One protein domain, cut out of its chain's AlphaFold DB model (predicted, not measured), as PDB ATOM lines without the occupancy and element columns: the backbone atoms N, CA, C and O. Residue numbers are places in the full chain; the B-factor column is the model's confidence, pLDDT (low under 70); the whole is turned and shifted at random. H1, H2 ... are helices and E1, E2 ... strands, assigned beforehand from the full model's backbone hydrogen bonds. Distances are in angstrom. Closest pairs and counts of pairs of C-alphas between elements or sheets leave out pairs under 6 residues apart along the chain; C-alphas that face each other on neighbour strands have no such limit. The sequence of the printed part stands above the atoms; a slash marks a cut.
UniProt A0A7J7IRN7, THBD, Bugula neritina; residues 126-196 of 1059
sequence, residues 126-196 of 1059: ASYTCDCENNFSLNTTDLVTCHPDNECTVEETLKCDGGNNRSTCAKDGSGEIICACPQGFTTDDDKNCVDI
ATOM      1  N   ALA A 126      82.730  12.533   7.404       52.78
ATOM      2  CA  ALA A 126      81.343  12.480   7.895       52.78
ATOM      3  C   ALA A 126      80.294  11.774   7.006       52.78
ATOM      4  O   ALA A 126      79.117  11.762   7.376       52.78
ATOM      5  N   SER A 127      80.675  11.248   5.840       67.94
ATOM      6  CA  SER A 127      79.778  10.521   4.936       67.94
ATOM      7  C   SER A 127      80.564   9.861   3.810       67.94
ATOM      8  O   SER A 127      81.323  10.534   3.108       67.94
ATOM      9  N   TYR A 128      80.266   8.597   3.529       75.94
ATOM     10  CA  TYR A 128      80.612   7.974   2.259       75.94
ATOM     11  C   TYR A 128      79.967   8.683   1.060       75.94
ATOM     12  O   TYR A 128      78.946   9.371   1.163       75.94
ATOM     13  N   THR A 129      80.561   8.455  -0.108       79.12
ATOM     14  CA  THR A 129      80.003   8.771  -1.426       79.12
ATOM     15  C   THR A 129      80.077   7.534  -2.314       79.12
ATOM     16  O   THR A 129      80.934   6.669  -2.113       79.12
ATOM     17  N   CYS A 130      79.182   7.423  -3.292       77.12
ATOM     18  CA  CYS A 130      79.281   6.372  -4.298       77.12
ATOM     19  C   CYS A 130      80.134   6.831  -5.478       77.12
ATOM     20  O   CYS A 130      80.085   7.986  -5.895       77.12
ATOM     21  N   ASP A 131      80.892   5.891  -6.019       80.12
ATOM     22  CA  ASP A 131      81.685   6.030  -7.231       80.12
ATOM     23  C   ASP A 131      81.470   4.773  -8.086       80.12
ATOM     24  O   ASP A 131      80.839   3.802  -7.655       80.12
ATOM     25  N   CYS A 132      81.995   4.777  -9.300       77.88
ATOM     26  CA  CYS A 132      81.865   3.665 -10.225       77.88
ATOM     27  C   CYS A 132      83.235   3.108 -10.619       77.88
ATOM     28  O   CYS A 132      84.282   3.722 -10.393       77.88
ATOM     29  N   GLU A 133      83.252   1.905 -11.186       73.44
ATOM     30  CA  GLU A 133      84.471   1.383 -11.795       73.44
ATOM     31  C   GLU A 133      84.791   2.126 -13.099       73.44
ATOM     32  O   GLU A 133      83.923   2.734 -13.726       73.44
ATOM     33  N   ASN A 134      86.056   2.096 -13.528       68.06
ATOM     34  CA  ASN A 134      86.486   2.835 -14.715       68.06
ATOM     35  C   ASN A 134      85.630   2.466 -15.941       68.06
ATOM     36  O   ASN A 134      85.569   1.293 -16.316       68.06
ATOM     37  N   ASN A 135      85.112   3.480 -16.643       68.06
ATOM     38  CA  ASN A 135      84.196   3.369 -17.792       68.06
ATOM     39  C   ASN A 135      82.740   3.007 -17.419       68.06
ATOM     40  O   ASN A 135      81.971   2.564 -18.276       68.06
ATOM     41  N   PHE A 136      82.352   3.239 -16.164       72.12
ATOM     42  CA  PHE A 136      80.973   3.463 -15.740       72.12
ATOM     43  C   PHE A 136      80.856   4.873 -15.128       72.12
ATOM     44  O   PHE A 136      81.751   5.312 -14.403       72.12
ATOM     45  N   SER A 137      79.737   5.559 -15.358       74.62
ATOM     46  CA  SER A 137      79.394   6.842 -14.736       74.62
ATOM     47  C   SER A 137      78.282   6.694 -13.700       74.62
ATOM     48  O   SER A 137      77.325   5.932 -13.868       74.62
ATOM     49  N   LEU A 138      78.402   7.463 -12.616       77.31
ATOM     50  CA  LEU A 138      77.402   7.510 -11.556       77.31
ATOM     51  C   LEU A 138      76.118   8.167 -12.072       77.31
ATOM     52  O   LEU A 138      76.141   9.248 -12.667       77.31
ATOM     53  N   ASN A 139      74.985   7.522 -11.817       72.50
ATOM     54  CA  ASN A 139      73.665   8.008 -12.171       72.50
ATOM     55  C   ASN A 139      73.374   9.326 -11.445       72.50
ATOM     56  O   ASN A 139      73.183   9.365 -10.231       72.50
ATOM     57  N   THR A 140      73.265  10.412 -12.206       71.06
ATOM     58  CA  THR A 140      73.031  11.763 -11.679       71.06
ATOM     59  C   THR A 140      71.661  11.954 -11.016       71.06
ATOM     60  O   THR A 140      71.386  13.040 -10.517       71.06
ATOM     61  N   THR A 141      70.773  10.952 -11.053       62.31
ATOM     62  CA  THR A 141      69.418  11.012 -10.476       62.31
ATOM     63  C   THR A 141      69.311  10.371  -9.092       62.31
ATOM     64  O   THR A 141      68.531  10.857  -8.279       62.31
ATOM     65  N   ASP A 142      70.072   9.308  -8.808       67.25
ATOM     66  CA  ASP A 142      70.070   8.634  -7.496       67.25
ATOM     67  C   ASP A 142      71.420   8.698  -6.760       67.25
ATOM     68  O   ASP A 142      71.457   8.441  -5.560       67.25
ATOM     69  N   LEU A 143      72.501   9.082  -7.455       70.88
ATOM     70  CA  LEU A 143      73.882   9.146  -6.962       70.88
ATOM     71  C   LEU A 143      74.383   7.823  -6.350       70.88
ATOM     72  O   LEU A 143      75.246   7.827  -5.476       70.88
ATOM     73  N   VAL A 144      73.835   6.691  -6.805       69.38
ATOM     74  CA  VAL A 144      74.030   5.358  -6.214       69.38
ATOM     75  C   VAL A 144      74.188   4.257  -7.276       69.38
ATOM     76  O   VAL A 144      75.001   3.340  -7.096       69.38
ATOM     77  N   THR A 145      73.441   4.319  -8.384       70.31
ATOM     78  CA  THR A 145      73.569   3.366  -9.500       70.31
ATOM     79  C   THR A 145      74.648   3.788 -10.502       70.31
ATOM     80  O   THR A 145      74.874   4.974 -10.718       70.31
ATOM     81  N   CYS A 146      75.326   2.821 -11.120       73.25
ATOM     82  CA  CYS A 146      76.396   3.040 -12.095       73.25
ATOM     83  C   CYS A 146      75.972   2.543 -13.484       73.25
ATOM     84  O   CYS A 146      75.641   1.367 -13.653       73.25
ATOM     85  N   HIS A 147      76.004   3.426 -14.485       71.31
ATOM     86  CA  HIS A 147      75.688   3.108 -15.884       71.31
ATOM     87  C   HIS A 147      76.977   3.011 -16.711       71.31
ATOM     88  O   HIS A 147      77.896   3.786 -16.471       71.31
ATOM     89  N   PRO A 148      77.098   2.087 -17.679       67.25
ATOM     90  CA  PRO A 148      78.316   1.960 -18.479       67.25
ATOM     91  C   PRO A 148      78.498   3.151 -19.435       67.25
ATOM     92  O   PRO A 148      77.610   3.455 -20.229       67.25
ATOM     93  N   ASP A 149      79.683   3.770 -19.435       66.00
ATOM     94  CA  ASP A 149      80.035   4.881 -20.342       66.00
ATOM     95  C   ASP A 149      80.115   4.437 -21.812       66.00
ATOM     96  O   ASP A 149      80.010   5.246 -22.735       66.00
ATOM     97  N   ASN A 150      80.325   3.138 -22.034       63.41
ATOM     98  CA  ASN A 150      80.283   2.492 -23.339       63.41
ATOM     99  C   ASN A 150      79.481   1.191 -23.239       63.41
ATOM    100  O   ASN A 150      80.004   0.176 -22.774       63.41
ATOM    101  N   GLU A 151      78.234   1.206 -23.719       62.12
ATOM    102  CA  GLU A 151      77.396   0.006 -23.821       62.12
ATOM    103  C   GLU A 151      78.099  -1.111 -24.624       62.12
ATOM    104  O   GLU A 151      78.594  -0.908 -25.740       62.12
ATOM    105  N   CYS A 152      78.117  -2.326 -24.072       72.75
ATOM    106  CA  CYS A 152      78.514  -3.532 -24.796       72.75
ATOM    107  C   CYS A 152      77.579  -3.807 -25.986       72.75
ATOM    108  O   CYS A 152      76.365  -3.624 -25.888       72.75
ATOM    109  N   THR A 153      78.099  -4.353 -27.092       76.19
ATOM    110  CA  THR A 153      77.214  -4.950 -28.108       76.19
ATOM    111  C   THR A 153      76.665  -6.299 -27.631       76.19
ATOM    112  O   THR A 153      77.208  -6.918 -26.718       76.19
ATOM    113  N   VAL A 154      75.614  -6.798 -28.287       70.50
ATOM    114  CA  VAL A 154      74.938  -8.063 -27.924       70.50
ATOM    115  C   VAL A 154      75.853  -9.300 -28.030       70.50
ATOM    116  O   VAL A 154      75.627 -10.287 -27.341       70.50
ATOM    117  N   GLU A 155      76.912  -9.265 -28.850       73.56
ATOM    118  CA  GLU A 155      77.929 -10.339 -28.884       73.56
ATOM    119  C   GLU A 155      78.964 -10.229 -27.748       73.56
ATOM    120  O   GLU A 155      79.740 -11.155 -27.514       73.56
ATOM    121  N   GLU A 156      79.006  -9.094 -27.049       74.25
ATOM    122  CA  GLU A 156      79.983  -8.790 -26.004       74.25
ATOM    123  C   GLU A 156      79.395  -8.937 -24.600       74.25
ATOM    124  O   GLU A 156      80.115  -9.397 -23.718       74.25
ATOM    125  N   THR A 157      78.094  -8.679 -24.407       69.50
ATOM    126  CA  THR A 157      77.367  -9.057 -23.179       69.50
ATOM    127  C   THR A 157      77.459 -10.558 -22.901       69.50
ATOM    128  O   THR A 157      77.558 -10.946 -21.747       69.50
ATOM    129  N   LEU A 158      77.547 -11.406 -23.937       73.00
ATOM    130  CA  LEU A 158      77.779 -12.861 -23.824       73.00
ATOM    131  C   LEU A 158      79.063 -13.262 -23.062       73.00
ATOM    132  O   LEU A 158      79.260 -14.447 -22.803       73.00
ATOM    133  N   LYS A 159      79.948 -12.310 -22.735       75.75
ATOM    134  CA  LYS A 159      81.190 -12.519 -21.970       75.75
ATOM    135  C   LYS A 159      81.072 -12.158 -20.482       75.75
ATOM    136  O   LYS A 159      82.068 -12.265 -19.776       75.75
ATOM    137  N   CYS A 160      79.896 -11.723 -20.037       70.44
ATOM    138  CA  CYS A 160      79.557 -11.494 -18.638       70.44
ATOM    139  C   CYS A 160      78.337 -12.353 -18.307       70.44
ATOM    140  O   CYS A 160      77.327 -12.257 -19.001       70.44
ATOM    141  N   ASP A 161      78.449 -13.238 -17.317       74.94
ATOM    142  CA  ASP A 161      77.362 -14.127 -16.866       74.94
ATOM    143  C   ASP A 161      76.604 -14.851 -18.010       74.94
ATOM    144  O   ASP A 161      75.372 -14.934 -18.064       74.94
ATOM    145  N   GLY A 162      77.364 -15.306 -19.014       72.12
ATOM    146  CA  GLY A 162      76.858 -15.946 -20.235       72.12
ATOM    147  C   GLY A 162      75.960 -15.075 -21.132       72.12
ATOM    148  O   GLY A 162      75.340 -15.601 -22.059       72.12
ATOM    149  N   GLY A 163      75.864 -13.766 -20.876       65.38
ATOM    150  CA  GLY A 163      74.951 -12.832 -21.539       65.38
ATOM    151  C   GLY A 163      73.498 -12.962 -21.104       65.38
ATOM    152  O   GLY A 163      72.592 -12.720 -21.904       65.38
ATOM    153  N   ASN A 164      73.263 -13.356 -19.852       64.62
ATOM    154  CA  ASN A 164      71.973 -13.133 -19.212       64.62
ATOM    155  C   ASN A 164      71.819 -11.639 -18.807       64.62
ATOM    156  O   ASN A 164      72.745 -10.841 -18.941       64.62
ATOM    157  N   ASN A 165      70.642 -11.242 -18.310       63.53
ATOM    158  CA  ASN A 165      70.367  -9.850 -17.906       63.53
ATOM    159  C   ASN A 165      70.747  -9.533 -16.436       63.53
ATOM    160  O   ASN A 165      70.232  -8.563 -15.883       63.53
ATOM    161  N   ARG A 166      71.568 -10.357 -15.771       69.25
ATOM    162  CA  ARG A 166      71.996 -10.165 -14.374       69.25
ATOM    163  C   ARG A 166      73.191  -9.217 -14.304       69.25
ATOM    164  O   ARG A 166      73.104  -8.207 -13.619       69.25
ATOM    165  N   SER A 167      74.270  -9.502 -15.032       69.50
ATOM    166  CA  SER A 167      75.434  -8.611 -15.100       69.50
ATOM    167  C   SER A 167      75.194  -7.402 -16.010       69.50
ATOM    168  O   SER A 167      74.705  -7.564 -17.130       69.50
ATOM    169  N   THR A 168      75.648  -6.218 -15.601       75.44
ATOM    170  CA  THR A 168      75.943  -5.119 -16.535       75.44
ATOM    171  C   THR A 168      77.394  -5.223 -17.012       75.44
ATOM    172  O   THR A 168      78.217  -5.911 -16.404       75.44
ATOM    173  N   CYS A 169      77.733  -4.576 -18.130       74.62
ATOM    174  CA  CYS A 169      79.106  -4.572 -18.626       74.62
ATOM    175  C   CYS A 169      79.494  -3.266 -19.313       74.62
ATOM    176  O   CYS A 169      78.655  -2.575 -19.896       74.62
ATOM    177  N   ALA A 170      80.791  -2.978 -19.259       77.81
ATOM    178  CA  ALA A 170      81.440  -1.856 -19.921       77.81
ATOM    179  C   ALA A 170      82.705  -2.332 -20.652       77.81
ATOM    180  O   ALA A 170      83.153  -3.475 -20.503       77.81
ATOM    181  N   LYS A 171      83.301  -1.431 -21.436       71.56
ATOM    182  CA  LYS A 171      84.613  -1.634 -22.062       71.56
ATOM    183  C   LYS A 171      85.652  -0.759 -21.395       71.56
ATOM    184  O   LYS A 171      85.408   0.429 -21.202       71.56
ATOM    185  N   ASP A 172      86.810  -1.334 -21.101       66.44
ATOM    186  CA  ASP A 172      87.952  -0.579 -20.600       66.44
ATOM    187  C   ASP A 172      88.619   0.267 -21.711       66.44
ATOM    188  O   ASP A 172      88.316   0.142 -22.902       66.44
ATOM    189  N   GLY A 173      89.593   1.101 -21.330       64.69
ATOM    190  CA  GLY A 173      90.360   1.934 -22.265       64.69
ATOM    191  C   GLY A 173      91.249   1.164 -23.260       64.69
ATOM    192  O   GLY A 173      91.814   1.784 -24.163       64.69
ATOM    193  N   SER A 174      91.388  -0.160 -23.119       69.50
ATOM    194  CA  SER A 174      92.074  -1.052 -24.065       69.50
ATOM    195  C   SER A 174      91.121  -1.855 -24.969       69.50
ATOM    196  O   SER A 174      91.548  -2.354 -26.015       69.50
ATOM    197  N   GLY A 175      89.833  -1.934 -24.615       67.50
ATOM    198  CA  GLY A 175      88.803  -2.726 -25.290       67.50
ATOM    199  C   GLY A 175      88.523  -4.098 -24.659       67.50
ATOM    200  O   GLY A 175      87.847  -4.917 -25.287       67.50
ATOM    201  N   GLU A 176      89.022  -4.373 -23.450       73.25
ATOM    202  CA  GLU A 176      88.611  -5.526 -22.645       73.25
ATOM    203  C   GLU A 176      87.221  -5.298 -22.016       73.25
ATOM    204  O   GLU A 176      86.795  -4.168 -21.779       73.25
ATOM    205  N   ILE A 177      86.493  -6.393 -21.775       74.94
ATOM    206  CA  ILE A 177      85.170  -6.400 -21.147       74.94
ATOM    207  C   ILE A 177      85.302  -6.456 -19.620       74.94
ATOM    208  O   ILE A 177      85.895  -7.400 -19.079       74.94
ATOM    209  N   ILE A 178      84.691  -5.481 -18.948       74.75
ATOM    210  CA  ILE A 178      84.478  -5.441 -17.496       74.75
ATOM    211  C   ILE A 178      83.021  -5.832 -17.224       74.75
ATOM    212  O   ILE A 178      82.120  -5.367 -17.923       74.75
ATOM    213  N   CYS A 179      82.799  -6.680 -16.221       78.38
ATOM    214  CA  CYS A 179      81.494  -7.216 -15.841       78.38
ATOM    215  C   CYS A 179      81.186  -6.811 -14.396       78.38
ATOM    216  O   CYS A 179      82.002  -7.079 -13.518       78.38
ATOM    217  N   ALA A 180      80.021  -6.211 -14.152       72.44
ATOM    218  CA  ALA A 180      79.556  -5.838 -12.820       72.44
ATOM    219  C   ALA A 180      78.257  -6.588 -12.492       72.44
ATOM    220  O   ALA A 180      77.355  -6.677 -13.327       72.44
ATOM    221  N   CYS A 181      78.168  -7.140 -11.284       78.19
ATOM    222  CA  CYS A 181      77.017  -7.917 -10.827       78.19
ATOM    223  C   CYS A 181      76.061  -7.071  -9.964       78.19
ATOM    224  O   CYS A 181      76.474  -6.040  -9.431       78.19
ATOM    225  N   PRO A 182      74.785  -7.475  -9.806       68.12
ATOM    226  CA  PRO A 182      73.869  -6.828  -8.870       68.12
ATOM    227  C   PRO A 182      74.282  -7.061  -7.413       68.12
ATOM    228  O   PRO A 182      74.996  -8.013  -7.103       68.12
ATOM    229  N   GLN A 183      73.736  -6.249  -6.505       68.94
ATOM    230  CA  GLN A 183      73.787  -6.516  -5.066       68.94
ATOM    231  C   GLN A 183      73.293  -7.947  -4.763       68.94
ATOM    232  O   GLN A 183      72.295  -8.384  -5.339       68.94
ATOM    233  N   GLY A 184      74.012  -8.665  -3.892       66.62
ATOM    234  CA  GLY A 184      73.816 -10.100  -3.622       66.62
ATOM    235  C   GLY A 184      74.691 -11.037  -4.472       66.62
ATOM    236  O   GLY A 184      74.738 -12.231  -4.205       66.62
ATOM    237  N   PHE A 185      75.431 -10.525  -5.465       73.19
ATOM    238  CA  PHE A 185      76.295 -11.330  -6.338       73.19
ATOM    239  C   PHE A 185      77.728 -10.789  -6.429       73.19
ATOM    240  O   PHE A 185      77.960  -9.581  -6.387       73.19
ATOM    241  N   THR A 186      78.685 -11.689  -6.646       76.44
ATOM    242  CA  THR A 186      80.093 -11.383  -6.947       76.44
ATOM    243  C   THR A 186      80.530 -12.052  -8.254       76.44
ATOM    244  O   THR A 186      79.855 -12.957  -8.748       76.44
ATOM    245  N   THR A 187      81.643 -11.613  -8.844       75.88
ATOM    246  CA  THR A 187      82.204 -12.220 -10.062       75.88
ATOM    247  C   THR A 187      83.123 -13.404  -9.749       75.88
ATOM    248  O   THR A 187      83.954 -13.336  -8.843       75.88
ATOM    249  N   ASP A 188      82.991 -14.492 -10.512       77.19
ATOM    250  CA  ASP A 188      83.937 -15.619 -10.496       77.19
ATOM    251  C   ASP A 188      85.119 -15.427 -11.481       77.19
ATOM    252  O   ASP A 188      85.163 -14.466 -12.256       77.19
ATOM    253  N   ASP A 189      86.084 -16.359 -11.464       76.06
ATOM    254  CA  ASP A 189      87.261 -16.361 -12.357       76.06
ATOM    255  C   ASP A 189      86.894 -16.369 -13.864       76.06
ATOM    256  O   ASP A 189      87.692 -15.932 -14.696       76.06
ATOM    257  N   ASP A 190      85.694 -16.847 -14.220       76.94
ATOM    258  CA  ASP A 190      85.158 -16.921 -15.587       76.94
ATOM    259  C   ASP A 190      84.225 -15.723 -15.928       76.94
ATOM    260  O   ASP A 190      83.654 -15.674 -17.022       76.94
ATOM    261  N   LYS A 191      84.121 -14.720 -15.037       74.88
ATOM    262  CA  LYS A 191      83.280 -13.505 -15.128       74.88
ATOM    263  C   LYS A 191      81.754 -13.765 -15.129       74.88
ATOM    264  O   LYS A 191      80.990 -13.011 -15.743       74.88
ATOM    265  N   ASN A 192      81.291 -14.790 -14.412       80.00
ATOM    266  CA  ASN A 192      79.870 -15.039 -14.112       80.00
ATOM    267  C   ASN A 192      79.460 -14.441 -12.758       80.00
ATOM    268  O   ASN A 192      80.315 -14.227 -11.902       80.00
ATOM    269  N   CYS A 193      78.162 -14.193 -12.549       79.25
ATOM    270  CA  CYS A 193      77.643 -13.633 -11.297       79.25
ATOM    271  C   CYS A 193      77.179 -14.746 -10.352       79.25
ATOM    272  O   CYS A 193      76.048 -15.236 -10.449       79.25
ATOM    273  N   VAL A 194      78.062 -15.121  -9.425       81.31
ATOM    274  CA  VAL A 194      77.803 -16.123  -8.387       81.31
ATOM    275  C   VAL A 194      77.241 -15.473  -7.123       81.31
ATOM    276  O   VAL A 194      77.587 -14.345  -6.776       81.31
ATOM    277  N   ASP A 195      76.328 -16.186  -6.473       83.31
ATOM    278  CA  ASP A 195      75.608 -15.761  -5.271       83.31
ATOM    279  C   ASP A 195      76.566 -15.536  -4.085       83.31
ATOM    280  O   ASP A 195      77.496 -16.323  -3.880       83.31
ATOM    281  N   ILE A 196      76.359 -14.467  -3.311       78.69
ATOM    282  CA  ILE A 196      77.120 -14.207  -2.082       78.69
ATOM    283  C   ILE A 196      76.418 -14.930  -0.936       78.69
ATOM    284  O   ILE A 196      75.416 -14.451  -0.434       78.69
TER     285      ILE A 196
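AT A GLANCE: This is residues 126 to 196 of the 1059 residues of the protein "THBD" of Bugula neritina (UniProt A0A7J7IRN7). With little regular structure, three small hairpins follow one another along the chain: E4 and E5 are nearest the middle, E2 and E3 lie between them and E1, which is towards one end of the longest axis, H1 is towards the opposite end, and E6 and E7 lie off to one side of that axis, past Ala 180 at the end of E5. The printed part has 71 residues, 27 in named elements, mostly strand, in order E1 E2 E3 H1 E4 E5 E6 E7. It is compact, radius of gyration of the C-alphas 12.6 A, spanning 40 by 28 by 19 A.

HOW THE PARTS SIT: E4, residues 168 to 171, and E5, residues 177 to 180, form an antiparallel hairpin; N 168 and O 180, 2.9 A apart, are within hydrogen-bond range. In the antiparallel hairpin of E2, residues 136 to 138, and E3, residues 146 to 148, N 137 and O 147 are within hydrogen-bond range at 2.8 A. The closest C-alphas of E3 and E4, Pro 148 and Ala 170, are 5.1 A apart. In the antiparallel hairpin of E6, residues 185 to 187, and E7, residues 193 to 195, N 186 and O 194 are within range at 2.9 A. H1, residues 154 to 157, is too short for any O i to N i+4 pair. E1, residues 129 to 131, pairs with no named strand.

IN THESE COORDINATES: E4 is 10.9 A long, E5 10.1 A. C-alpha 129 begins E1 at (80.003, 8.771, -1.426); C-alpha 195 ends E7 at (75.608, -15.761, -5.271).

THE WHOLE: The farthest C-alphas, Ala 126 and Glu 155, are 43.4 A apart. The printed part has no cut and no long link; 24 residues have pLDDT under 70.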